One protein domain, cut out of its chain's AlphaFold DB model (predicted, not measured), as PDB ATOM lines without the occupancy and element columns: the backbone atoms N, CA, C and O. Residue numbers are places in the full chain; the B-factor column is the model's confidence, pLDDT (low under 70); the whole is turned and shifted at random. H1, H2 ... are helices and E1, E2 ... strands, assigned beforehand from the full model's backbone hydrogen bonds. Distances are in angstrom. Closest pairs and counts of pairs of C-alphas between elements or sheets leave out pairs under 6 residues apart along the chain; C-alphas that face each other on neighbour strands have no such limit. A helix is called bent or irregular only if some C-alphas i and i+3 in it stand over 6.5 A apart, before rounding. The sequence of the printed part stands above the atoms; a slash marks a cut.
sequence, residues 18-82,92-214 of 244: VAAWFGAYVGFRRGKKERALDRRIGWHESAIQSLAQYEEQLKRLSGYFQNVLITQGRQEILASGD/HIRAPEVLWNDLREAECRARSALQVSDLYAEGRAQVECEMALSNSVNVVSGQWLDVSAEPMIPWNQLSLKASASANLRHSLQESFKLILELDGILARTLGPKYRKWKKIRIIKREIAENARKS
ATOM      1  N   VAL A  18     -13.353  38.876  -7.700       56.22
ATOM      2  CA  VAL A  18     -12.275  39.336  -8.593       56.22
ATOM      3  C   VAL A  18     -10.911  38.861  -8.089       56.22
ATOM      4  O   VAL A  18     -10.103  38.389  -8.887       56.22
ATOM      5  N   ALA A  19     -10.663  38.885  -6.776       53.81
ATOM      6  CA  ALA A  19      -9.444  38.327  -6.190       53.81
ATOM      7  C   ALA A  19      -9.356  36.798  -6.363       53.81
ATOM      8  O   ALA A  19      -8.288  36.278  -6.694       53.81
ATOM      9  N   ALA A  20     -10.469  36.073  -6.208       55.03
ATOM     10  CA  ALA A  20     -10.543  34.631  -6.439       55.03
ATOM     11  C   ALA A  20     -10.382  34.278  -7.924       55.03
ATOM     12  O   ALA A  20      -9.652  33.346  -8.250       55.03
ATOM     13  N   TRP A  21     -10.988  35.047  -8.831       62.22
ATOM     14  CA  TRP A  21     -10.853  34.896 -10.278       62.22
ATOM     15  C   TRP A  21      -9.426  35.183 -10.729       62.22
ATOM     16  O   TRP A  21      -8.847  34.400 -11.475       62.22
ATOM     17  N   PHE A  22      -8.818  36.267 -10.245       50.50
ATOM     18  CA  PHE A  22      -7.434  36.609 -10.560       50.50
ATOM     19  C   PHE A  22      -6.460  35.592  -9.953       50.50
ATOM     20  O   PHE A  22      -5.544  35.136 -10.632       50.50
ATOM     21  N   GLY A  23      -6.702  35.145  -8.718       48.31
ATOM     22  CA  GLY A  23      -5.957  34.061  -8.076       48.31
ATOM     23  C   GLY A  23      -6.065  32.735  -8.836       48.31
ATOM     24  O   GLY A  23      -5.050  32.078  -9.074       48.31
ATOM     25  N   ALA A  24      -7.266  32.373  -9.296       53.38
ATOM     26  CA  ALA A  24      -7.518  31.193 -10.119       53.38
ATOM     27  C   ALA A  24      -6.902  31.329 -11.516       53.38
ATOM     28  O   ALA A  24      -6.314  30.377 -12.015       53.38
ATOM     29  N   TYR A  25      -6.955  32.507 -12.133       48.25
ATOM     30  CA  TYR A  25      -6.384  32.789 -13.447       48.25
ATOM     31  C   TYR A  25      -4.852  32.763 -13.433       48.25
ATOM     32  O   TYR A  25      -4.231  32.131 -14.293       48.25
ATOM     33  N   VAL A  26      -4.230  33.386 -12.427       50.69
ATOM     34  CA  VAL A  26      -2.782  33.316 -12.195       50.69
ATOM     35  C   VAL A  26      -2.382  31.882 -11.856       50.69
ATOM     36  O   VAL A  26      -1.439  31.370 -12.455       50.69
ATOM     37  N   GLY A  27      -3.124  31.191 -10.984       54.31
ATOM     38  CA  GLY A  27      -2.915  29.775 -10.670       54.31
ATOM     39  C   GLY A  27      -3.053  28.854 -11.888       54.31
ATOM     40  O   GLY A  27      -2.250  27.943 -12.069       54.31
ATOM     41  N   PHE A  28      -4.002  29.133 -12.782       56.28
ATOM     42  CA  PHE A  28      -4.247  28.379 -14.012       56.28
ATOM     43  C   PHE A  28      -3.165  28.627 -15.065       56.28
ATOM     44  O   PHE A  28      -2.657  27.674 -15.656       56.28
ATOM     45  N   ARG A  29      -2.740  29.882 -15.272       56.22
ATOM     46  CA  ARG A  29      -1.596  30.206 -16.143       56.22
ATOM     47  C   ARG A  29      -0.293  29.612 -15.612       56.22
ATOM     48  O   ARG A  29       0.516  29.131 -16.402       56.22
ATOM     49  N   ARG A  30      -0.101  29.605 -14.291       58.16
ATOM     50  CA  ARG A  30       1.063  28.998 -13.637       58.16
ATOM     51  C   ARG A  30       1.058  27.479 -13.798       58.16
ATOM     52  O   ARG A  30       2.029  26.931 -14.305       58.16
ATOM     53  N   GLY A  31      -0.084  26.837 -13.548       59.97
ATOM     54  CA  GLY A  31      -0.278  25.411 -13.799       59.97
ATOM     55  C   GLY A  31      -0.114  25.022 -15.273       59.97
ATOM     56  O   GLY A  31       0.349  23.922 -15.553       59.97
ATOM     57  N   LYS A  32      -0.435  25.907 -16.228       62.88
ATOM     58  CA  LYS A  32      -0.145  25.697 -17.659       62.88
ATOM     59  C   LYS A  32       1.356  25.735 -17.964       62.88
ATOM     60  O   LYS A  32       1.839  24.838 -18.646       62.88
ATOM     61  N   LYS A  33       2.094  26.724 -17.441       63.91
ATOM     62  CA  LYS A  33       3.557  26.822 -17.623       63.91
ATOM     63  C   LYS A  33       4.299  25.654 -16.968       63.91
ATOM     64  O   LYS A  33       5.201  25.091 -17.574       63.91
ATOM     65  N   GLU A  34       3.872  25.253 -15.775       63.00
ATOM     66  CA  GLU A  34       4.440  24.117 -15.040       63.00
ATOM     67  C   GLU A  34       4.179  22.790 -15.769       63.00
ATOM     68  O   GLU A  34       5.113  22.025 -15.982       63.00
ATOM     69  N   ARG A  35       2.954  22.553 -16.270       67.06
ATOM     70  CA  ARG A  35       2.642  21.383 -17.120       67.06
ATOM     71  C   ARG A  35       3.429  21.370 -18.433       67.06
ATOM     72  O   ARG A  35       3.749  20.292 -18.926       67.06
ATOM     73  N   ALA A  36       3.719  22.535 -19.010       66.75
ATOM     74  CA  ALA A  36       4.510  22.636 -20.233       66.75
ATOM     75  C   ALA A  36       5.983  22.258 -20.000       66.75
ATOM     76  O   ALA A  36       6.534  21.477 -20.771       66.75
ATOM     77  N   LEU A  37       6.600  22.744 -18.916       68.12
ATOM     78  CA  LEU A  37       7.976  22.388 -18.534       68.12
ATOM     79  C   LEU A  37       8.105  20.886 -18.243       68.12
ATOM     80  O   LEU A  37       9.009  20.207 -18.710       68.12
ATOM     81  N   ASP A  38       7.113  20.349 -17.557       66.75
ATOM     82  CA  ASP A  38       6.968  18.939 -17.233       66.75
ATOM     83  C   ASP A  38       6.829  17.996 -18.432       66.75
ATOM     84  O   ASP A  38       7.290  16.849 -18.379       66.75
ATOM     85  N   ARG A  39       6.121  18.449 -19.472       71.44
ATOM     86  CA  ARG A  39       6.001  17.745 -20.753       71.44
ATOM     87  C   ARG A  39       7.311  17.825 -21.527       71.44
ATOM     88  O   ARG A  39       7.739  16.803 -22.046       71.44
ATOM     89  N   ARG A  40       7.980  18.987 -21.521       69.69
ATOM     90  CA  ARG A  40       9.323  19.152 -22.098       69.69
ATOM     91  C   ARG A  40      10.324  18.188 -21.457       69.69
ATOM     92  O   ARG A  40      10.966  17.445 -22.184       69.69
ATOM     93  N   ILE A  41      10.396  18.121 -20.125       73.75
ATOM     94  CA  ILE A  41      11.270  17.173 -19.403       73.75
ATOM     95  C   ILE A  41      10.990  15.729 -19.832       73.75
ATOM     96  O   ILE A  41      11.909  15.031 -20.243       73.75
ATOM     97  N   GLY A  42       9.723  15.298 -19.784       70.62
ATOM     98  CA  GLY A  42       9.362  13.925 -20.154       70.62
ATOM     99  C   GLY A  42       9.666  13.596 -21.616       70.62
ATOM    100  O   GLY A  42      10.082  12.483 -21.923       70.62
ATOM    101  N   TRP A  43       9.509  14.572 -22.511       79.38
ATOM    102  CA  TRP A  43       9.894  14.420 -23.907       79.38
ATOM    103  C   TRP A  43      11.410  14.285 -24.080       79.38
ATOM    104  O   TRP A  43      11.843  13.351 -24.744       79.38
ATOM    105  N   HIS A  44      12.218  15.143 -23.446       75.12
ATOM    106  CA  HIS A  44      13.682  15.044 -23.508       75.12
ATOM    107  C   HIS A  44      14.176  13.694 -22.972       75.12
ATOM    108  O   HIS A  44      14.987  13.047 -23.627       75.12
ATOM    109  N   GLU A  45      13.658  13.236 -21.829       79.69
ATOM    110  CA  GLU A  45      13.989  11.920 -21.262       79.69
ATOM    111  C   GLU A  45      13.666  10.790 -22.252       79.69
ATOM    112  O   GLU A  45      14.531   9.965 -22.554       79.69
ATOM    113  N   SER A  46      12.452  10.789 -22.815       79.56
ATOM    114  CA  SER A  46      12.013   9.776 -23.779       79.56
ATOM    115  C   SER A  46      12.817   9.815 -25.081       79.56
ATOM    116  O   SER A  46      13.171   8.762 -25.617       79.56
ATOM    117  N   ALA A  47      13.118  11.007 -25.599       78.75
ATOM    118  CA  ALA A  47      13.877  11.196 -26.829       78.75
ATOM    119  C   ALA A  47      15.337  10.758 -26.656       78.75
ATOM    120  O   ALA A  47      15.856  10.024 -27.494       78.75
ATOM    121  N   ILE A  48      15.982  11.128 -25.542       80.75
ATOM    122  CA  ILE A  48      17.359  10.722 -25.222       80.75
ATOM    123  C   ILE A  48      17.455   9.200 -25.075       80.75
ATOM    124  O   ILE A  48      18.369   8.598 -25.636       80.75
ATOM    125  N   GLN A  49      16.523   8.572 -24.350       84.56
ATOM    126  CA  GLN A  49      16.511   7.116 -24.167       84.56
ATOM    127  C   GLN A  49      16.296   6.378 -25.490       84.56
ATOM    128  O   GLN A  49      17.023   5.430 -25.789       84.56
ATOM    129  N   SER A  50      15.341   6.834 -26.304       84.38
ATOM    130  CA  SER A  50      15.044   6.205 -27.595       84.38
ATOM    131  C   SER A  50      16.207   6.356 -28.580       84.38
ATOM    132  O   SER A  50      16.570   5.397 -29.256       84.38
ATOM    133  N   LEU A  51      16.854   7.527 -28.612       83.38
ATOM    134  CA  LEU A  51      18.058   7.752 -29.417       83.38
ATOM    135  C   LEU A  51      19.244   6.905 -28.954       83.38
ATOM    136  O   LEU A  51      19.975   6.394 -29.794       83.38
ATOM    137  N   ALA A  52      19.428   6.723 -27.645       85.00
ATOM    138  CA  ALA A  52      20.483   5.860 -27.117       85.00
ATOM    139  C   ALA A  52      20.275   4.390 -27.520       85.00
ATOM    140  O   ALA A  52      21.230   3.731 -27.929       85.00
ATOM    141  N   GLN A  53      19.033   3.893 -27.467       87.00
ATOM    142  CA  GLN A  53      18.699   2.541 -27.932       87.00
ATOM    143  C   GLN A  53      18.965   2.379 -29.433       87.00
ATOM    144  O   GLN A  53      19.545   1.379 -29.848       87.00
ATOM    145  N   TYR A  54      18.589   3.368 -30.245       87.12
ATOM    146  CA  TYR A  54      18.862   3.355 -31.682       87.12
ATOM    147  C   TYR A  54      20.372   3.391 -31.992       87.12
ATOM    148  O   TYR A  54      20.851   2.602 -32.807       87.12
ATOM    149  N   GLU A  55      21.142   4.230 -31.289       86.62
ATOM    150  CA  GLU A  55      22.609   4.288 -31.387       86.62
ATOM    151  C   GLU A  55      23.249   2.926 -31.065       86.62
ATOM    152  O   GLU A  55      24.163   2.475 -31.763       86.62
ATOM    153  N   GLU A  56      22.761   2.249 -30.026       88.75
ATOM    154  CA  GLU A  56      23.233   0.922 -29.639       88.75
ATOM    155  C   GLU A  56      22.981  -0.117 -30.740       88.75
ATOM    156  O   GLU A  56      23.897  -0.866 -31.089       88.75
ATOM    157  N   GLN A  57      21.783  -0.138 -31.336       88.69
ATOM    158  CA  GLN A  57      21.474  -1.073 -32.425       88.69
ATOM    159  C   GLN A  57      22.307  -0.795 -33.682       88.69
ATOM    160  O   GLN A  57      22.831  -1.732 -34.289       88.69
ATOM    161  N   LEU A  58      22.534   0.476 -34.032       86.88
ATOM    162  CA  LEU A  58      23.433   0.846 -35.131       86.88
ATOM    163  C   LEU A  58      24.870   0.358 -34.891       86.88
ATOM    164  O   LEU A  58      25.514  -0.152 -35.810       86.88
ATOM    165  N   LYS A  59      25.379   0.470 -33.657       87.38
ATOM    166  CA  LYS A  59      26.717  -0.024 -33.285       87.38
ATOM    167  C   LYS A  59      26.812  -1.545 -33.352       87.38
ATOM    168  O   LYS A  59      27.800  -2.058 -33.876       87.38
ATOM    169  N   ARG A  60      25.794  -2.264 -32.869       87.88
ATOM    170  CA  ARG A  60      25.726  -3.733 -32.960       87.88
ATOM    171  C   ARG A  60      25.769  -4.199 -34.413       87.88
ATOM    172  O   ARG A  60      26.538  -5.096 -34.749       87.88
ATOM    173  N   LEU A  61      25.000  -3.548 -35.280       87.62
ATOM    174  CA  LEU A  61      24.937  -3.889 -36.697       87.62
ATOM    175  C   LEU A  61      26.227  -3.512 -37.449       87.62
ATOM    176  O   LEU A  61      26.707  -4.288 -38.271       87.62
ATOM    177  N   SER A  62      26.854  -2.386 -37.096       86.75
ATOM    178  CA  SER A  62      28.195  -2.022 -37.578       86.75
ATOM    179  C   SER A  62      29.251  -3.068 -37.193       86.75
ATOM    180  O   SER A  62      30.015  -3.518 -38.046       86.75
ATOM    181  N   GLY A  63      29.258  -3.525 -35.934       86.88
ATOM    182  CA  GLY A  63      30.158  -4.588 -35.476       86.88
ATOM    183  C   GLY A  63      29.925  -5.915 -36.206       86.88
ATOM    184  O   GLY A  63      30.882  -6.590 -36.586       86.88
ATOM    185  N   TYR A  64      28.664  -6.262 -36.479       88.25
ATOM    186  CA  TYR A  64      28.332  -7.422 -37.306       88.25
ATOM    187  C   TYR A  64      28.908  -7.291 -38.726       88.25
ATOM    188  O   TYR A  64      29.585  -8.204 -39.196       88.25
ATOM    189  N   PHE A  65      28.720  -6.149 -39.391       87.12
ATOM    190  CA  PHE A  65      29.263  -5.920 -40.733       87.12
ATOM    191  C   PHE A  65      30.786  -5.939 -40.783       87.12
ATOM    192  O   PHE A  65      31.345  -6.525 -41.704       87.12
ATOM    193  N   GLN A  66      31.470  -5.390 -39.778       86.12
ATOM    194  CA  GLN A  66      32.927  -5.505 -39.681       86.12
ATOM    195  C   GLN A  66      33.373  -6.970 -39.606       86.12
ATOM    196  O   GLN A  66      34.296  -7.366 -40.316       86.12
ATOM    197  N   ASN A  67      32.685  -7.797 -38.817       88.12
ATOM    198  CA  ASN A  67      32.985  -9.226 -38.734       88.12
ATOM    199  C   ASN A  67      32.733  -9.951 -40.068       88.12
ATOM    200  O   ASN A  67      33.543 -10.788 -40.472       88.12
ATOM    201  N   VAL A  68      31.650  -9.618 -40.778       86.25
ATOM    202  CA  VAL A  68      31.359 -10.174 -42.112       86.25
ATOM    203  C   VAL A  68      32.448  -9.789 -43.115       86.25
ATOM    204  O   VAL A  68      32.979 -10.658 -43.796       86.25
ATOM    205  N   LEU A  69      32.856  -8.519 -43.154       85.31
ATOM    206  CA  LEU A  69      33.910  -8.050 -44.059       85.31
ATOM    207  C   LEU A  69      35.261  -8.716 -43.760       85.31
ATOM    208  O   LEU A  69      35.956  -9.141 -44.679       85.31
ATOM    209  N   ILE A  70      35.624  -8.872 -42.481       86.62
ATOM    210  CA  ILE A  70      36.866  -9.554 -42.080       86.62
ATOM    211  C   ILE A  70      36.833 -11.034 -42.478       86.62
ATOM    212  O   ILE A  70      37.836 -11.568 -42.951       86.62
ATOM    213  N   THR A  71      35.704 -11.713 -42.274       86.44
ATOM    214  CA  THR A  71      35.572 -13.140 -42.608       86.44
ATOM    215  C   THR A  71      35.574 -13.375 -44.115       86.44
ATOM    216  O   THR A  71      36.309 -14.251 -44.567       86.44
ATOM    217  N   GLN A  72      34.859 -12.555 -44.888       84.12
ATOM    218  CA  GLN A  72      34.888 -12.589 -46.353       84.12
ATOM    219  C   GLN A  72      36.290 -12.300 -46.893       84.12
ATOM    220  O   GLN A  72      36.819 -13.092 -47.667       84.12
ATOM    221  N   GLY A  73      36.951 -11.243 -46.408       82.00
ATOM    222  CA  GLY A  73      38.308 -10.915 -46.843       82.00
ATOM    223  C   GLY A  73      39.315 -12.025 -46.540       82.00
ATOM    224  O   GLY A  73      40.138 -12.363 -47.385       82.00
ATOM    225  N   ARG A  74      39.219 -12.670 -45.368       82.00
ATOM    226  CA  ARG A  74      40.054 -13.841 -45.046       82.00
ATOM    227  C   ARG A  74      39.773 -15.024 -45.968       82.00
ATOM    228  O   ARG A  74      40.717 -15.674 -46.404       82.00
ATOM    229  N   GLN A  75      38.505 -15.311 -46.258       83.56
ATOM    230  CA  GLN A  75      38.128 -16.399 -47.160       83.56
ATOM    231  C   GLN A  75      38.636 -16.160 -48.582       83.56
ATOM    232  O   GLN A  75      39.164 -17.086 -49.187       83.56
ATOM    233  N   GLU A  76      38.549 -14.936 -49.098       80.81
ATOM    234  CA  GLU A  76      39.046 -14.600 -50.436       80.81
ATOM    235  C   GLU A  76      40.572 -14.663 -50.540       80.81
ATOM    236  O   GLU A  76      41.099 -15.176 -51.530       80.81
ATOM    237  N   ILE A  77      41.296 -14.207 -49.512       78.19
ATOM    238  CA  ILE A  77      42.759 -14.342 -49.455       78.19
ATOM    239  C   ILE A  77      43.144 -15.827 -49.453       78.19
ATOM    240  O   ILE A  77      43.972 -16.244 -50.261       78.19
ATOM    241  N   LEU A  78      42.495 -16.642 -48.614       78.56
ATOM    242  CA  LEU A  78      42.732 -18.090 -48.560       78.56
ATOM    243  C   LEU A  78      42.373 -18.795 -49.875       78.56
ATOM    244  O   LEU A  78      43.107 -19.678 -50.307       78.56
ATOM    245  N   ALA A  79      41.272 -18.406 -50.521       80.44
ATOM    246  CA  ALA A  79      40.827 -18.991 -51.783       80.44
ATOM    247  C   ALA A  79      41.718 -18.592 -52.968       80.44
ATOM    248  O   ALA A  79      41.876 -19.370 -53.905       80.44
ATOM    249  N   SER A  80      42.291 -17.385 -52.944       79.06
ATOM    250  CA  SER A  80      43.164 -16.900 -54.017       79.06
ATOM    251  C   SER A  80      44.616 -17.365 -53.894       79.06
ATOM    252  O   SER A  80      45.320 -17.374 -54.898       79.06
ATOM    253  N   GLY A  81      45.069 -17.738 -52.691       74.50
ATOM    254  CA  GLY A  81      46.450 -18.159 -52.429       74.50
ATOM    255  C   GLY A  81      47.497 -17.040 -52.545       74.50
ATOM    256  O   GLY A  81      48.670 -17.291 -52.278       74.50
ATOM    257  N   ASP A  82      47.089 -15.819 -52.907       74.31
ATOM    258  CA  ASP A  82      47.962 -14.658 -53.059       74.31
ATOM    259  C   ASP A  82      47.693 -13.646 -51.926       74.31
ATOM    260  O   ASP A  82      46.627 -13.021 -51.891       74.31
ATOM    261  N   HIS A  92      27.018  -3.223 -50.302       80.81
ATOM    262  CA  HIS A  92      25.866  -3.497 -49.449       80.81
ATOM    263  C   HIS A  92      26.013  -4.860 -48.786       80.81
ATOM    264  O   HIS A  92      26.412  -5.831 -49.430       80.81
ATOM    265  N   ILE A  93      25.654  -4.938 -47.508       80.94
ATOM    266  CA  ILE A  93      25.649  -6.188 -46.749       80.94
ATOM    267  C   ILE A  93      24.225  -6.431 -46.267       80.94
ATOM    268  O   ILE A  93      23.562  -5.518 -45.767       80.94
ATOM    269  N   ARG A  94      23.746  -7.665 -46.439       82.69
ATOM    270  CA  ARG A  94      22.441  -8.071 -45.923       82.69
ATOM    271  C   ARG A  94      22.522  -8.214 -44.406       82.69
ATOM    272  O   ARG A  94      23.332  -8.990 -43.899       82.69
ATOM    273  N   ALA A  95      21.683  -7.479 -43.688       83.31
ATOM    274  CA  ALA A  95      21.564  -7.623 -42.244       83.31
ATOM    275  C   ALA A  95      20.773  -8.896 -41.877       83.31
ATOM    276  O   ALA A  95      19.810  -9.239 -42.572       83.31
ATOM    277  N   PRO A  96      21.131  -9.590 -40.781       87.50
ATOM    278  CA  PRO A  96      20.305 -10.644 -40.208       87.50
ATOM    279  C   PRO A  96      18.934 -10.095 -39.824       87.50
ATOM    280  O   PRO A  96      18.847  -9.004 -39.260       87.50
ATOM    281  N   GLU A  97      17.878 -10.868 -40.068       86.06
ATOM    282  CA  GLU A  97      16.495 -10.427 -39.831       86.06
ATOM    283  C   GLU A  97      16.254  -9.993 -38.383       86.06
ATOM    284  O   GLU A  97      15.584  -8.993 -38.150       86.06
ATOM    285  N   VAL A  98      16.865 -10.681 -37.415       87.56
ATOM    286  CA  VAL A  98      16.768 -10.332 -35.988       87.56
ATOM    287  C   VAL A  98      17.331  -8.932 -35.720       87.56
ATOM    288  O   VAL A  98      16.624  -8.074 -35.206       87.56
ATOM    289  N   LEU A  99      18.572  -8.666 -36.146       87.62
ATOM    290  CA  LEU A  99      19.220  -7.363 -35.942       87.62
ATOM    291  C   LEU A  99      18.526  -6.246 -36.728       87.62
ATOM    292  O   LEU A  99      18.493  -5.099 -36.286       87.62
ATOM    293  N   TRP A 100      17.982  -6.577 -37.898       86.75
ATOM    294  CA  TRP A 100      17.222  -5.640 -38.713       86.75
ATOM    295  C   TRP A 100      15.895  -5.252 -38.058       86.75
ATOM    296  O   TRP A 100      15.555  -4.072 -38.025       86.75
ATOM    297  N   ASN A 101      15.167  -6.219 -37.496       87.50
ATOM    298  CA  ASN A 101      13.921  -5.960 -36.781       87.50
ATOM    299  C   ASN A 101      14.168  -5.156 -35.497       87.50
ATOM    300  O   ASN A 101      13.471  -4.170 -35.267       87.50
ATOM    301  N   ASP A 102      15.204  -5.496 -34.726       88.19
ATOM    302  CA  ASP A 102      15.596  -4.743 -33.526       88.19
ATOM    303  C   ASP A 102      15.937  -3.285 -33.859       88.19
ATOM    304  O   ASP A 102      15.503  -2.352 -33.174       88.19
ATOM    305  N   LEU A 103      16.691  -3.074 -34.945       87.12
ATOM    306  CA  LEU A 103      16.995  -1.742 -35.450       87.12
ATOM    307  C   LEU A 103      15.716  -1.015 -35.865       87.12
ATOM    308  O   LEU A 103      15.521   0.125 -35.452       87.12
ATOM    309  N   ARG A 104      14.835  -1.673 -36.625       85.25
ATOM    310  CA  ARG A 104      13.572  -1.111 -37.114       85.25
ATOM    311  C   ARG A 104      12.663  -0.673 -35.973       85.25
ATOM    312  O   ARG A 104      12.087   0.412 -36.026       85.25
ATOM    313  N   GLU A 105      12.550  -1.472 -34.922       87.81
ATOM    314  CA  GLU A 105      11.774  -1.104 -33.743       87.81
ATOM    315  C   GLU A 105      12.380   0.077 -32.984       87.81
ATOM    316  O   GLU A 105      11.655   1.001 -32.606       87.81
ATOM    317  N   ALA A 106      13.696   0.051 -32.746       86.00
ATOM    318  CA  ALA A 106      14.396   1.141 -32.072       86.00
ATOM    319  C   ALA A 106      14.273   2.444 -32.872       86.00
ATOM    320  O   ALA A 106      14.046   3.516 -32.308       86.00
ATOM    321  N   GLU A 107      14.341   2.329 -34.194       85.56
ATOM    322  CA  GLU A 107      14.150   3.415 -35.130       85.56
ATOM    323  C   GLU A 107      12.729   3.987 -35.042       85.56
ATOM    324  O   GLU A 107      12.554   5.174 -34.776       85.56
ATOM    325  N   CYS A 108      11.697   3.154 -35.167       85.00
ATOM    326  CA  CYS A 108      10.302   3.578 -35.028       85.00
ATOM    327  C   CYS A 108      10.028   4.264 -33.680       85.00
ATOM    328  O   CYS A 108       9.345   5.294 -33.635       85.00
ATOM    329  N   ARG A 109      10.592   3.740 -32.583       83.25
ATOM    330  CA  ARG A 109      10.494   4.354 -31.249       83.25
ATOM    331  C   ARG A 109      11.167   5.719 -31.206       83.25
ATOM    332  O   ARG A 109      10.562   6.674 -30.726       83.25
ATOM    333  N   ALA A 110      12.377   5.836 -31.745       82.06
ATOM    334  CA  ALA A 110      13.086   7.105 -31.807       82.06
ATOM    335  C   ALA A 110      12.357   8.120 -32.704       82.06
ATOM    336  O   ALA A 110      12.258   9.283 -32.318       82.06
ATOM    337  N   ARG A 111      11.784   7.702 -33.846       79.69
ATOM    338  CA  ARG A 111      10.982   8.578 -34.723       79.69
ATOM    339  C   ARG A 111       9.779   9.121 -33.975       79.69
ATOM    340  O   ARG A 111       9.545  10.322 -33.990       79.69
ATOM    341  N   SER A 112       9.058   8.236 -33.293       77.00
ATOM    342  CA  SER A 112       7.874   8.590 -32.510       77.00
ATOM    343  C   SER A 112       8.234   9.522 -31.353       77.00
ATOM    344  O   SER A 112       7.577  10.534 -31.149       77.00
ATOM    345  N   ALA A 113       9.329   9.250 -30.638       74.88
ATOM    346  CA  ALA A 113       9.801  10.111 -29.556       74.88
ATOM    347  C   ALA A 113      10.269  11.488 -30.056       74.88
ATOM    348  O   ALA A 113      10.148  12.472 -29.335       74.88
ATOM    349  N   LEU A 114      10.785  11.577 -31.284       72.25
ATOM    350  CA  LEU A 114      11.220  12.825 -31.909       72.25
ATOM    351  C   LEU A 114      10.111  13.548 -32.679       72.25
ATOM    352  O   LEU A 114      10.376  14.629 -33.204       72.25
ATOM    353  N   GLN A 115       8.881  13.015 -32.734       69.25
ATOM    354  CA  GLN A 115       7.749  13.738 -33.303       69.25
ATOM    355  C   GLN A 115       7.456  14.978 -32.463       69.25
ATOM    356  O   GLN A 115       6.807  14.964 -31.420       69.25
ATOM    357  N   VAL A 116       7.967  16.088 -32.977       59.12
ATOM    358  CA  VAL A 116       7.848  17.418 -32.401       59.12
ATOM    359  C   VAL A 116       6.368  17.808 -32.280       59.12
ATOM    360  O   VAL A 116       6.011  18.483 -31.325       59.12
ATOM    361  N   SER A 117       5.478  17.328 -33.160       54.56
ATOM    362  CA  SER A 117       4.035  17.636 -33.171       54.56
ATOM    363  C   SER A 117       3.321  17.432 -31.827       54.56
ATOM    364  O   SER A 117       2.482  18.258 -31.461       54.56
ATOM    365  N   ASP A 118       3.707  16.421 -31.045       50.16
ATOM    366  CA  ASP A 118       3.095  16.124 -29.739       50.16
ATOM    367  C   ASP A 118       3.456  17.153 -28.655       50.16
ATOM    368  O   ASP A 118       2.749  17.317 -27.656       50.16
ATOM    369  N   LEU A 119       4.533  17.912 -28.862       49.91
ATOM    370  CA  LEU A 119       4.990  18.971 -27.963       49.91
ATOM    371  C   LEU A 119       4.256  20.304 -28.176       49.91
ATOM    372  O   LEU A 119       4.168  21.102 -27.239       49.91
ATOM    373  N   TYR A 120       3.722  20.545 -29.380       49.66
ATOM    374  CA  TYR A 120       3.163  21.842 -29.801       49.66
ATOM    375  C   TYR A 120       1.643  21.837 -30.004       49.66
ATOM    376  O   TYR A 120       1.069  22.893 -30.271       49.66
ATOM    377  N   ALA A 121       0.974  20.694 -29.818       47.03
ATOM    378  CA  ALA A 121      -0.473  20.563 -30.003       47.03
ATOM    379  C   ALA A 121      -1.322  21.396 -29.013       47.03
ATOM    380  O   ALA A 121      -2.479  21.702 -29.296       47.03
ATOM    381  N   GLU A 122      -0.772  21.836 -27.872       44.19
ATOM    382  CA  GLU A 122      -1.520  22.616 -26.875       44.19
ATOM    383  C   GLU A 122      -0.899  23.995 -26.589       44.19
ATOM    384  O   GLU A 122      -0.239  24.215 -25.577       44.19
ATOM    385  N   GLY A 123      -1.208  24.963 -27.457       41.53
ATOM    386  CA  GLY A 123      -1.449  26.360 -27.075       41.53
ATOM    387  C   GLY A 123      -0.252  27.219 -26.639       41.53
ATOM    388  O   GLY A 123       0.148  27.226 -25.480       41.53
ATOM    389  N   ARG A 124       0.178  28.108 -27.546       35.66
ATOM    390  CA  ARG A 124       0.888  29.385 -27.284       35.66
ATOM    391  C   ARG A 124       2.067  29.333 -26.290       35.66
ATOM    392  O   ARG A 124       2.259  30.261 -25.509       35.66
ATOM    393  N   ALA A 125       2.892  28.294 -26.369       39.69
ATOM    394  CA  ALA A 125       4.284  28.308 -25.905       39.69
ATOM    395  C   ALA A 125       5.209  28.083 -27.111       39.69
ATOM    396  O   ALA A 125       6.046  27.189 -27.136       39.69
ATOM    397  N   GLN A 126       4.978  28.899 -28.139       41.78
ATOM    398  CA  GLN A 126       5.649  28.899 -29.438       41.78
ATOM    399  C   GLN A 126       7.013  29.608 -29.396       41.78
ATOM    400  O   GLN A 126       7.534  30.012 -30.424       41.78
ATOM    401  N   VAL A 127       7.587  29.809 -28.214       40.62
ATOM    402  CA  VAL A 127       8.795  30.615 -28.065       40.62
ATOM    403  C   VAL A 127       9.908  29.683 -27.603       40.62
ATOM    404  O   VAL A 127       9.892  29.187 -26.477       40.62
ATOM    405  N   GLU A 128      10.797  29.389 -28.552       41.12
ATOM    406  CA  GLU A 128      12.163  28.910 -28.328       41.12
ATOM    407  C   GLU A 128      12.287  27.488 -27.745       41.12
ATOM    408  O   GLU A 128      12.827  27.265 -26.666       41.12
ATOM    409  N   CYS A 129      11.860  26.462 -28.487       45.06
ATOM    410  CA  CYS A 129      12.887  25.459 -28.780       45.06
ATOM    411  C   CYS A 129      13.706  26.092 -29.893       45.06
ATOM    412  O   CYS A 129      13.166  26.373 -30.963       45.06
ATOM    413  N   GLU A 130      14.953  26.420 -29.579       56.78
ATOM    414  CA  GLU A 130      15.916  27.036 -30.482       56.78
ATOM    415  C   GLU A 130      15.802  26.398 -31.870       56.78
ATOM    416  O   GLU A 130      15.797  25.171 -31.986       56.78
ATOM    417  N   MET A 131      15.710  27.210 -32.929       55.41
ATOM    418  CA  MET A 131      15.698  26.721 -34.317       55.41
ATOM    419  C   MET A 131      16.797  25.673 -34.570       55.41
ATOM    420  O   MET A 131      16.603  24.760 -35.363       55.41
ATOM    421  N   ALA A 132      17.909  25.758 -33.831       57.12
ATOM    422  CA  ALA A 132      18.978  24.768 -33.787       57.12
ATOM    423  C   ALA A 132      18.497  23.339 -33.471       57.12
ATOM    424  O   ALA A 132      18.867  22.412 -34.179       57.12
ATOM    425  N   LEU A 133      17.639  23.141 -32.467       61.41
ATOM    426  CA  LEU A 133      17.184  21.810 -32.054       61.41
ATOM    427  C   LEU A 133      16.195  21.216 -33.064       61.41
ATOM    428  O   LEU A 133      16.293  20.041 -33.403       61.41
ATOM    429  N   SER A 134      15.309  22.048 -33.621       64.25
ATOM    430  CA  SER A 134      14.447  21.648 -34.742       64.25
ATOM    431  C   SER A 134      15.263  21.305 -35.993       64.25
ATOM    432  O   SER A 134      14.963  20.322 -36.666       64.25
ATOM    433  N   ASN A 135      16.308  22.079 -36.297       62.97
ATOM    434  CA  ASN A 135      17.202  21.809 -37.420       62.97
ATOM    435  C   ASN A 135      17.983  20.508 -37.208       62.97
ATOM    436  O   ASN A 135      18.071  19.709 -38.132       62.97
ATOM    437  N   SER A 136      18.481  20.244 -35.998       61.84
ATOM    438  CA  SER A 136      19.174  18.994 -35.669       61.84
ATOM    439  C   SER A 136      18.253  17.778 -35.771       61.84
ATOM    440  O   SER A 136      18.661  16.749 -36.309       61.84
ATOM    441  N   VAL A 137      16.996  17.891 -35.324       65.81
ATOM    442  CA  VAL A 137      15.990  16.835 -35.525       65.81
ATOM    443  C   VAL A 137      15.738  16.616 -37.016       65.81
ATOM    444  O   VAL A 137      15.719  15.469 -37.449       65.81
ATOM    445  N   ASN A 138      15.636  17.683 -37.817       64.19
ATOM    446  CA  ASN A 138      15.450  17.581 -39.266       64.19
ATOM    447  C   ASN A 138      16.666  16.964 -39.987       64.19
ATOM    448  O   ASN A 138      16.493  16.137 -40.880       64.19
ATOM    449  N   VAL A 139      17.893  17.302 -39.585       61.47
ATOM    450  CA  VAL A 139      19.121  16.702 -40.136       61.47
ATOM    451  C   VAL A 139      19.165  15.208 -39.841       61.47
ATOM    452  O   VAL A 139      19.419  14.418 -40.748       61.47
ATOM    453  N   VAL A 140      18.842  14.801 -38.609       60.00
ATOM    454  CA  VAL A 140      18.728  13.377 -38.289       60.00
ATOM    455  C   VAL A 140      17.570  12.755 -39.065       60.00
ATOM    456  O   VAL A 140      17.793  11.693 -39.625       60.00
ATOM    457  N   SER A 141      16.414  13.437 -39.207       62.56
ATOM    458  CA  SER A 141      15.235  13.072 -40.042       62.56
ATOM    459  C   SER A 141      15.562  12.725 -41.498       62.56
ATOM    460  O   SER A 141      14.999  11.778 -42.043       62.56
ATOM    461  N   GLY A 142      16.543  13.401 -42.095       60.84
ATOM    462  CA  GLY A 142      17.021  13.090 -43.444       60.84
ATOM    463  C   GLY A 142      17.983  11.898 -43.525       60.84
ATOM    464  O   GLY A 142      18.283  11.439 -44.621       60.84
ATOM    465  N   GLN A 143      18.484  11.398 -42.391       68.62
ATOM    466  CA  GLN A 143      19.508  10.344 -42.325       68.62
ATOM    467  C   GLN A 143      18.995   9.002 -41.792       68.62
ATOM    468  O   GLN A 143      19.768   8.040 -41.688       68.62
ATOM    469  N   TRP A 144      17.703   8.906 -41.480       74.69
ATOM    470  CA  TRP A 144      17.081   7.654 -41.055       74.69
ATOM    471  C   TRP A 144      17.253   6.575 -42.126       74.69
ATOM    472  O   TRP A 144      17.546   6.858 -43.293       74.69
ATOM    473  N   LEU A 145      17.178   5.311 -41.729       68.00
ATOM    474  CA  LEU A 145      17.191   4.238 -42.712       68.00
ATOM    475  C   LEU A 145      15.814   4.173 -43.365       68.00
ATOM    476  O   LEU A 145      14.796   4.500 -42.754       68.00
ATOM    477  N   ASP A 146      15.767   3.776 -44.632       66.69
ATOM    478  CA  ASP A 146      14.490   3.377 -45.201       66.69
ATOM    479  C   ASP A 146      14.125   2.021 -44.600       66.69
ATOM    480  O   ASP A 146      14.487   0.958 -45.098       66.69
ATOM    481  N   VAL A 147      13.453   2.074 -43.456       61.09
ATOM    482  CA  VAL A 147      13.054   0.886 -42.710       61.09
ATOM    483  C   VAL A 147      12.001   0.076 -43.451       61.09
ATOM    484  O   VAL A 147      11.785  -1.068 -43.072       61.09
ATOM    485  N   SER A 148      11.349   0.630 -44.478       57.31
ATOM    486  CA  SER A 148      10.423  -0.093 -45.360       57.31
ATOM    487  C   SER A 148      11.126  -0.880 -46.467       57.31
ATOM    488  O   SER A 148      10.503  -1.765 -47.049       57.31
ATOM    489  N   ALA A 149      12.403  -0.603 -46.736       60.94
ATOM    490  CA  ALA A 149      13.178  -1.311 -47.746       60.94
ATOM    491  C   ALA A 149      13.669  -2.689 -47.256       60.94
ATOM    492  O   ALA A 149      13.610  -3.026 -46.066       60.94
ATOM    493  N   GLU A 150      14.153  -3.502 -48.199       66.00
ATOM    494  CA  GLU A 150      14.856  -4.756 -47.916       66.00
ATOM    495  C   GLU A 150      16.066  -4.526 -46.984       66.00
ATOM    496  O   GLU A 150      16.634  -3.433 -46.980       66.00
ATOM    497  N   PRO A 151      16.518  -5.541 -46.216       72.00
ATOM    498  CA  PRO A 151      17.626  -5.426 -45.256       72.00
ATOM    499  C   PRO A 151      19.012  -5.290 -45.923       72.00
ATOM    500  O   PRO A 151      20.003  -5.831 -45.428       72.00
ATOM    501  N   MET A 152      19.103  -4.607 -47.066       72.75
ATOM    502  CA  MET A 152      20.346  -4.261 -47.747       72.75
ATOM    503  C   MET A 152      20.801  -2.875 -47.302       72.75
ATOM    504  O   MET A 152      20.209  -1.861 -47.666       72.75
ATOM    505  N   ILE A 153      21.875  -2.827 -46.516       73.56
ATOM    506  CA  ILE A 153      22.342  -1.580 -45.911       73.56
ATOM    507  C   ILE A 153      23.732  -1.231 -46.459       73.56
ATOM    508  O   ILE A 153      24.618  -2.096 -46.460       73.56
ATOM    509  N   PRO A 154      23.965   0.027 -46.879       78.12
ATOM    510  CA  PRO A 154      25.304   0.507 -47.194       78.12
ATOM    511  C   PRO A 154      26.137   0.573 -45.907       78.12
ATOM    512  O   PRO A 154      25.922   1.424 -45.037       78.12
ATOM    513  N   TRP A 155      27.086  -0.352 -45.757       75.69
ATOM    514  CA  TRP A 155      27.836  -0.529 -44.507       75.69
ATOM    515  C   TRP A 155      28.700   0.690 -44.154       75.69
ATOM    516  O   TRP A 155      28.895   0.997 -42.978       75.69
ATOM    517  N   ASN A 156      29.161   1.432 -45.164       74.38
ATOM    518  CA  ASN A 156      29.968   2.644 -45.012       74.38
ATOM    519  C   ASN A 156      29.181   3.853 -44.469       74.38
ATOM    520  O   ASN A 156      29.789   4.827 -44.031       74.38
ATOM    521  N   GLN A 157      27.845   3.806 -44.467       75.56
ATOM    522  CA  GLN A 157      27.003   4.903 -43.977       75.56
ATOM    523  C   GLN A 157      26.575   4.729 -42.516       75.56
ATOM    524  O   GLN A 157      26.130   5.688 -41.889       75.56
ATOM    525  N   LEU A 158      26.719   3.534 -41.941       76.62
ATOM    526  CA  LEU A 158      26.254   3.251 -40.580       76.62
ATOM    527  C   LEU A 158      26.984   4.051 -39.507       76.62
ATOM    528  O   LEU A 158      26.357   4.526 -38.564       76.62
ATOM    529  N   SER A 159      28.298   4.220 -39.651       77.50
ATOM    530  CA  SER A 159      29.109   5.006 -38.717       77.50
ATOM    531  C   SER A 159      28.723   6.485 -38.742       77.50
ATOM    532  O   SER A 159      28.627   7.107 -37.686       77.50
ATOM    533  N   LEU A 160      28.436   7.023 -39.931       79.00
ATOM    534  CA  LEU A 160      27.958   8.393 -40.123       79.00
ATOM    535  C   LEU A 160      26.559   8.593 -39.524       79.00
ATOM    536  O   LEU A 160      26.312   9.584 -38.842       79.00
ATOM    537  N   LYS A 161      25.649   7.631 -39.712       80.44
ATOM    538  CA  LYS A 161      24.310   7.674 -39.103       80.44
ATOM    539  C   LYS A 161      24.378   7.573 -37.577       80.44
ATOM    540  O   LYS A 161      23.690   8.312 -36.872       80.44
ATOM    541  N   ALA A 162      25.247   6.705 -37.059       78.06
ATOM    542  CA  ALA A 162      25.474   6.576 -35.624       78.06
ATOM    543  C   ALA A 162      26.046   7.872 -35.028       78.06
ATOM    544  O   ALA A 162      25.543   8.338 -34.007       78.06
ATOM    545  N   SER A 163      27.031   8.505 -35.671       80.50
ATOM    546  CA  SER A 163      27.597   9.767 -35.178       80.50
ATOM    547  C   SER A 163      26.588  10.917 -35.218       80.50
ATOM    548  O   SER A 163      26.504  11.683 -34.259       80.50
ATOM    549  N   ALA A 164      25.748  11.000 -36.251       77.50
ATOM    550  CA  ALA A 164      24.676  11.989 -36.311       77.50
ATOM    551  C   ALA A 164      23.632  11.804 -35.197       77.50
ATOM    552  O   ALA A 164      23.239  12.781 -34.554       77.50
ATOM    553  N   SER A 165      23.232  10.559 -34.904       80.62
ATOM    554  CA  SER A 165      22.344  10.267 -33.768       80.62
ATOM    555  C   SER A 165      22.976  10.636 -32.420       80.62
ATOM    556  O   SER A 165      22.300  11.208 -31.563       80.62
ATOM    557  N   ALA A 166      24.280  10.396 -32.255       80.00
ATOM    558  CA  ALA A 166      25.021  10.758 -31.051       80.00
ATOM    559  C   ALA A 166      25.117  12.282 -30.874       80.00
ATOM    560  O   ALA A 166      24.913  12.776 -29.766       80.00
ATOM    561  N   ASN A 167      25.349  13.029 -31.958       80.44
ATOM    562  CA  ASN A 167      25.361  14.493 -31.940       80.44
ATOM    563  C   ASN A 167      23.998  15.055 -31.518       80.44
ATOM    564  O   ASN A 167      23.933  15.895 -30.624       80.44
ATOM    565  N   LEU A 168      22.899  14.542 -32.087       75.69
ATOM    566  CA  LEU A 168      21.552  14.954 -31.681       75.69
ATOM    567  C   LEU A 168      21.277  14.615 -30.213       75.69
ATOM    568  O   LEU A 168      20.743  15.447 -29.480       75.69
ATOM    569  N   ARG A 169      21.662  13.415 -29.762       81.00
ATOM    570  CA  ARG A 169      21.538  13.023 -28.354       81.00
ATOM    571  C   ARG A 169      22.326  13.966 -27.446       81.00
ATOM    572  O   ARG A 169      21.802  14.357 -26.407       81.00
ATOM    573  N   HIS A 170      23.538  14.358 -27.832       79.69
ATOM    574  CA  HIS A 170      24.353  15.304 -27.074       79.69
ATOM    575  C   HIS A 170      23.675  16.677 -26.974       79.69
ATOM    576  O   HIS A 170      23.534  17.202 -25.870       79.69
ATOM    577  N   SER A 171      23.177  17.232 -28.081       73.75
ATOM    578  CA  SER A 171      22.444  18.508 -28.061       73.75
ATOM    579  C   SER A 171      21.153  18.426 -27.230       73.75
ATOM    580  O   SER A 171      20.789  19.360 -26.511       73.75
ATOM    581  N   LEU A 172      20.460  17.283 -27.265       71.94
ATOM    582  CA  LEU A 172      19.298  17.028 -26.409       71.94
ATOM    583  C   LEU A 172      19.672  16.932 -24.926       71.94
ATOM    584  O   LEU A 172      18.900  17.380 -24.084       71.94
ATOM    585  N   GLN A 173      20.836  16.376 -24.590       76.00
ATOM    586  CA  GLN A 173      21.335  16.307 -23.214       76.00
ATOM    587  C   GLN A 173      21.736  17.687 -22.677       76.00
ATOM    588  O   GLN A 173      21.432  18.003 -21.526       76.00
ATOM    589  N   GLU A 174      22.365  18.526 -23.499       70.88
ATOM    590  CA  GLU A 174      22.715  19.904 -23.131       70.88
ATOM    591  C   GLU A 174      21.470  20.757 -22.887       70.88
ATOM    592  O   GLU A 174      21.337  21.387 -21.836       70.88
ATOM    593  N   SER A 175      20.507  20.708 -23.809       68.81
ATOM    594  CA  SER A 175      19.221  21.391 -23.633       68.81
ATOM    595  C   SER A 175      18.440  20.854 -22.430       68.81
ATOM    596  O   SER A 175      17.859  21.633 -21.671       68.81
ATOM    597  N   PHE A 176      18.479  19.543 -22.177       71.44
ATOM    598  CA  PHE A 176      17.863  18.951 -20.992       71.44
ATOM    599  C   PHE A 176      18.489  19.467 -19.692       71.44
ATOM    600  O   PHE A 176      17.763  19.794 -18.750       71.44
ATOM    601  N   LYS A 177      19.818  19.613 -19.643       70.81
ATOM    602  CA  LYS A 177      20.523  20.184 -18.488       70.81
ATOM    603  C   LYS A 177      20.048  21.609 -18.189       70.81
ATOM    604  O   LYS A 177      19.721  21.898 -17.040       70.81
ATOM    605  N   LEU A 178      19.923  22.458 -19.210       69.88
ATOM    606  CA  LEU A 178      19.397  23.822 -19.058       69.88
ATOM    607  C   LEU A 178      17.957  23.826 -18.520       69.88
ATOM    608  O   LEU A 178      17.619  24.601 -17.624       69.88
ATOM    609  N   ILE A 179      17.103  22.921 -19.008       67.06
ATOM    610  CA  ILE A 179      15.720  22.788 -18.525       67.06
ATOM    611  C   ILE A 179      15.683  22.348 -17.055       67.06
ATOM    612  O   ILE A 179      14.876  22.869 -16.283       67.06
ATOM    613  N   LEU A 180      16.555  21.426 -16.643       67.88
ATOM    614  CA  LEU A 180      16.660  20.995 -15.247       67.88
ATOM    615  C   LEU A 180      17.203  22.097 -14.329       67.88
ATOM    616  O   LEU A 180      16.764  22.208 -13.184       67.88
ATOM    617  N   GLU A 181      18.120  22.935 -14.808       69.81
ATOM    618  CA  GLU A 181      18.585  24.113 -14.067       69.81
ATOM    619  C   GLU A 181      17.437  25.109 -13.845       69.81
ATOM    620  O   GLU A 181      17.244  25.587 -12.723       69.81
ATOM    621  N   LEU A 182      16.604  25.342 -14.866       66.00
ATOM    622  CA  LEU A 182      15.384  26.148 -14.750       66.00
ATOM    623  C   LEU A 182      14.365  25.529 -13.778       66.00
ATOM    624  O   LEU A 182      13.792  26.251 -12.956       66.00
ATOM    625  N   ASP A 183      14.169  24.207 -13.813       65.38
ATOM    626  CA  ASP A 183      13.333  23.478 -12.847       65.38
ATOM    627  C   ASP A 183      13.881  23.610 -11.413       65.38
ATOM    628  O   ASP A 183      13.131  23.839 -10.464       65.38
ATOM    629  N   GLY A 184      15.204  23.559 -11.246       63.44
ATOM    630  CA  GLY A 184      15.886  23.775  -9.971       63.44
ATOM    631  C   GLY A 184      15.712  25.198  -9.432       63.44
ATOM    632  O   GLY A 184      15.451  25.380  -8.239       63.44
ATOM    633  N   ILE A 185      15.797  26.213 -10.296       64.44
ATOM    634  CA  ILE A 185      15.516  27.614  -9.945       64.44
ATOM    635  C   ILE A 185      14.045  27.774  -9.533       64.44
ATOM    636  O   ILE A 185      13.753  28.397  -8.508       64.44
ATOM    637  N   LEU A 186      13.112  27.158 -10.263       60.50
ATOM    638  CA  LEU A 186      11.692  27.115  -9.898       60.50
ATOM    639  C   LEU A 186      11.478  26.434  -8.541       60.50
ATOM    640  O   LEU A 186      10.780  26.972  -7.685       60.50
ATOM    641  N   ALA A 187      12.131  25.301  -8.289       61.09
ATOM    642  CA  ALA A 187      12.039  24.585  -7.021       61.09
ATOM    643  C   ALA A 187      12.586  25.403  -5.838       61.09
ATOM    644  O   ALA A 187      12.016  25.351  -4.746       61.09
ATOM    645  N   ARG A 188      13.660  26.178  -6.040       61.84
ATOM    646  CA  ARG A 188      14.238  27.068  -5.016       61.84
ATOM    647  C   ARG A 188      13.369  28.297  -4.752       61.84
ATOM    648  O   ARG A 188      13.180  28.662  -3.600       61.84
ATOM    649  N   THR A 189      12.799  28.893  -5.795       59.28
ATOM    650  CA  THR A 189      11.939  30.083  -5.677       59.28
ATOM    651  C   THR A 189      10.534  29.760  -5.155       59.28
ATOM    652  O   THR A 189       9.918  30.596  -4.498       59.28
ATOM    653  N   LEU A 190      10.018  28.549  -5.406       57.94
ATOM    654  CA  LEU A 190       8.650  28.139  -5.043       57.94
ATOM    655  C   LEU A 190       8.556  27.144  -3.882       57.94
ATOM    656  O   LEU A 190       7.457  26.918  -3.359       57.94
ATOM    657  N   GLY A 191       9.686  26.550  -3.490       65.50
ATOM    658  CA  GLY A 191       9.888  25.720  -2.303       65.50
ATOM    659  C   GLY A 191       8.724  24.773  -1.960       65.50
ATOM    660  O   GLY A 191       8.581  23.722  -2.595       65.50
ATOM    661  N   PRO A 192       7.880  25.082  -0.951       60.72
ATOM    662  CA  PRO A 192       6.885  24.143  -0.421       60.72
ATOM    663  C   PRO A 192       5.761  23.782  -1.402       60.72
ATOM    664  O   PRO A 192       5.288  22.640  -1.405       60.72
ATOM    665  N   LYS A 193       5.319  24.738  -2.233       60.94
ATOM    666  CA  LYS A 193       4.205  24.534  -3.179       60.94
ATOM    667  C   LYS A 193       4.619  23.609  -4.323       60.94
ATOM    668  O   LYS A 193       3.883  22.683  -4.656       60.94
ATOM    669  N   TYR A 194       5.839  23.793  -4.825       60.31
ATOM    670  CA  TYR A 194       6.427  22.947  -5.859       60.31
ATOM    671  C   TYR A 194       6.654  21.504  -5.363       60.31
ATOM    672  O   TYR A 194       6.281  20.550  -6.042       60.31
ATOM    673  N   ARG A 195       7.154  21.312  -4.130       63.97
ATOM    674  CA  ARG A 195       7.350  19.967  -3.541       63.97
ATOM    675  C   ARG A 195       6.046  19.180  -3.372       63.97
ATOM    676  O   ARG A 195       6.018  17.988  -3.678       63.97
ATOM    677  N   LYS A 196       4.973  19.822  -2.890       65.31
ATOM    678  CA  LYS A 196       3.652  19.173  -2.760       65.31
ATOM    679  C   LYS A 196       3.108  18.751  -4.123       65.31
ATOM    680  O   LYS A 196       2.614  17.637  -4.269       65.31
ATOM    681  N   TRP A 197       3.257  19.609  -5.123       65.62
ATOM    682  CA  TRP A 197       2.812  19.321  -6.477       65.62
ATOM    683  C   TRP A 197       3.617  18.195  -7.148       65.62
ATOM    684  O   TRP A 197       3.016  17.263  -7.684       65.62
ATOM    685  N   LYS A 198       4.953  18.198  -7.024       65.62
ATOM    686  CA  LYS A 198       5.826  17.132  -7.548       65.62
ATOM    687  C   LYS A 198       5.474  15.761  -6.962       65.62
ATOM    688  O   LYS A 198       5.384  14.791  -7.707       65.62
ATOM    689  N   LYS A 199       5.175  15.685  -5.657       71.25
ATOM    690  CA  LYS A 199       4.694  14.446  -5.012       71.25
ATOM    691  C   LYS A 199       3.369  13.955  -5.596       71.25
ATOM    692  O   LYS A 199       3.270  12.794  -5.970       71.25
ATOM    693  N   ILE A 200       2.374  14.836  -5.724       67.44
ATOM    694  CA  ILE A 200       1.071  14.486  -6.321       67.44
ATOM    695  C   ILE A 200       1.246  13.989  -7.763       67.44
ATOM    696  O   ILE A 200       0.525  13.101  -8.213       67.44
ATOM    697  N   ARG A 201       2.218  14.538  -8.496       65.06
ATOM    698  CA  ARG A 201       2.503  14.142  -9.873       65.06
ATOM    699  C   ARG A 201       3.181  12.777  -9.989       65.06
ATOM    700  O   ARG A 201       2.776  12.012 -10.857       65.06
ATOM    701  N   ILE A 202       4.168  12.473  -9.142       72.38
ATOM    702  CA  ILE A 202       4.807  11.144  -9.095       72.38
ATOM    703  C   ILE A 202       3.736  10.078  -8.862       72.38
ATOM    704  O   ILE A 202       3.616   9.153  -9.655       72.38
ATOM    705  N   ILE A 203       2.856  10.316  -7.887       68.12
ATOM    706  CA  ILE A 203       1.726   9.431  -7.587       68.12
ATOM    707  C   ILE A 203       0.812   9.267  -8.815       68.12
ATOM    708  O   ILE A 203       0.428   8.157  -9.162       68.12
ATOM    709  N   LYS A 204       0.487  10.351  -9.536       66.81
ATOM    710  CA  LYS A 204      -0.315  10.255 -10.772       66.81
ATOM    711  C   LYS A 204       0.378   9.472 -11.892       66.81
ATOM    712  O   LYS A 204      -0.313   8.775 -12.629       66.81
ATOM    713  N   ARG A 205       1.702   9.596 -12.045       66.00
ATOM    714  CA  ARG A 205       2.477   8.816 -13.027       66.00
ATOM    715  C   ARG A 205       2.484   7.336 -12.668       66.00
ATOM    716  O   ARG A 205       2.168   6.530 -13.531       66.00
ATOM    717  N   GLU A 206       2.741   6.996 -11.409       70.38
ATOM    718  CA  GLU A 206       2.697   5.611 -10.926       70.38
ATOM    719  C   GLU A 206       1.310   4.989 -11.130       70.38
ATOM    720  O   GLU A 206       1.196   3.856 -11.590       70.38
ATOM    721  N   ILE A 207       0.237   5.748 -10.880       68.81
ATOM    722  CA  ILE A 207      -1.136   5.299 -11.148       68.81
ATOM    723  C   ILE A 207      -1.365   5.070 -12.650       68.81
ATOM    724  O   ILE A 207      -1.957   4.060 -13.022       68.81
ATOM    725  N   ALA A 208      -0.892   5.966 -13.520       66.62
ATOM    726  CA  ALA A 208      -1.044   5.823 -14.969       66.62
ATOM    727  C   ALA A 208      -0.215   4.657 -15.542       66.62
ATOM    728  O   ALA A 208      -0.684   3.943 -16.427       66.62
ATOM    729  N   GLU A 209       0.994   4.428 -15.031       69.00
ATOM    730  CA  GLU A 209       1.817   3.272 -15.398       69.00
ATOM    731  C   GLU A 209       1.204   1.961 -14.911       69.00
ATOM    732  O   GLU A 209       1.168   0.988 -15.660       69.00
ATOM    733  N   ASN A 210       0.661   1.935 -13.692       69.06
ATOM    734  CA  ASN A 210      -0.047   0.768 -13.173       69.06
ATOM    735  C   ASN A 210      -1.339   0.494 -13.954       69.06
ATOM    736  O   ASN A 210      -1.646  -0.665 -14.226       69.06
ATOM    737  N   ALA A 211      -2.055   1.537 -14.385       64.75
ATOM    738  CA  ALA A 211      -3.209   1.407 -15.270       64.75
ATOM    739  C   ALA A 211      -2.811   0.782 -16.618       64.75
ATOM    740  O   ALA A 211      -3.384  -0.237 -17.000       64.75
ATOM    741  N   ARG A 212      -1.758   1.293 -17.272       66.25
ATOM    742  CA  ARG A 212      -1.231   0.726 -18.528       66.25
ATOM    743  C   ARG A 212      -0.763  -0.719 -18.371       66.25
ATOM    744  O   ARG A 212      -1.077  -1.556 -19.209       66.25
ATOM    745  N   LYS A 213      -0.061  -1.043 -17.280       65.75
ATOM    746  CA  LYS A 213       0.338  -2.426 -16.963       65.75
ATOM    747  C   LYS A 213      -0.881  -3.330 -16.760       65.75
ATOM    748  O   LYS A 213      -0.882  -4.459 -17.235       65.75
ATOM    749  N   SER A 214      -1.932  -2.840 -16.105       60.69
ATOM    750  CA  SER A 214      -3.167  -3.606 -15.907       60.69
ATOM    751  C   SER A 214      -3.966  -3.817 -17.200       60.69
ATOM    752  O   SER A 214      -4.572  -4.873 -17.370       60.69
TER     753      SER A 214
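Overview. This is residues 18 to 82 and 92 to 214 of the 244 residues of an uncharacterized protein of uncultured bacterium (UniProt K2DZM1). One very long helix, H1, is the spine: H2 and H5a, the first arm of the bent helix H5, pack along its middle, while residues 18 to 31 at one end and 70 to 82 at the other stick out. H4 packs on H5a, the tiny sheet of E1 and E2 sits beside residues 61 to 69 of H1, and H5b turns back from the far end of H5a as an arm whose residues 202 to 214 stand free. The printed part has 188 residues, with five named helices and two named strands in the order H1, E1, H2, H3, H4, E2, H5; the sheet is antiparallel, and the class is mostly helix. The whole is loose, with a radius of gyration of the C-alphas of 22.8 A, and spans 92 by 40 by 29 A, its length made by H1.

Along the chain. Find C-alpha 18 at (-12.275, 39.336, -8.593); from there H1 runs through residues 18 to 80, 91.1 A long. After the cut come E1, residues 92 to 94, H2, residues 97 to 113 and 23.9 A long, and H3, residues 117 to 120. Next find H4, residues 131 to 141 and 14.8 A long, and E2, residues 152 to 154. H5, residues 155 to 214, was assigned as one helix by its hydrogen bonds but is bent: C-alphas 189 and 192 are 9.4 A apart. Its arm H5a, residues 155 to 189, is 51.9 A long and irregular, with C-alphas 156 and 159 6.8 A apart; H5b, residues 192 to 214, is 33.3 A long and ends at C-alpha 214, (-3.167, -3.606, -15.907).

Arrangement. Begin at the hub, H1. Its residues 37 to 65 touch H5a at a shallow tilt of 24 degrees, opposite ways; the closest C-alphas, of Glu 55 and Ala 162, are 5.6 A apart. Its residues 43 to 61 touch H2 at a shallow tilt of 23 degrees, opposite ways, closest at the C-alphas of Ser 50 and Ala 110, 4.7 A. H3 only just touches H1, with 3 pairs of C-alphas within 8 A, closest at Arg 40 and Leu 119, 7.3 A. H4 touches residues 164 to 172 of H5a, closest at the C-alphas of Ser 136 and Leu 168, 6.2 A; the tilt of 33 degrees is only just shallow, opposite ways. H5b touches H5a only at the corner, and only just, with 3 pairs within 8 A and closest C-alphas Ala 187 and Tyr 194, 6.0 A; H1 and H5b are apart. E1 and E2 are antiparallel, with N 93 and O 153 3.2 A apart, within hydrogen-bond range. In H1, H2, H4 and H5b every O i to N i+4 pair is within that range, in H5a 29 of 31; H3 is too short for such a pair.

Size, cuts and confidence. The C-alphas farthest apart, of Val 18 and Gly 81, are 93.1 A apart. Residues 83 to 91 are not printed, and C-alphas 82 and 92 are 25.0 A apart across this cut. Of the links printed whole, none is long. Mean pLDDT of the printed part is 70.6; 92 residues are under 70, among them 18 to 38, 115 to 143 and 178 to 198.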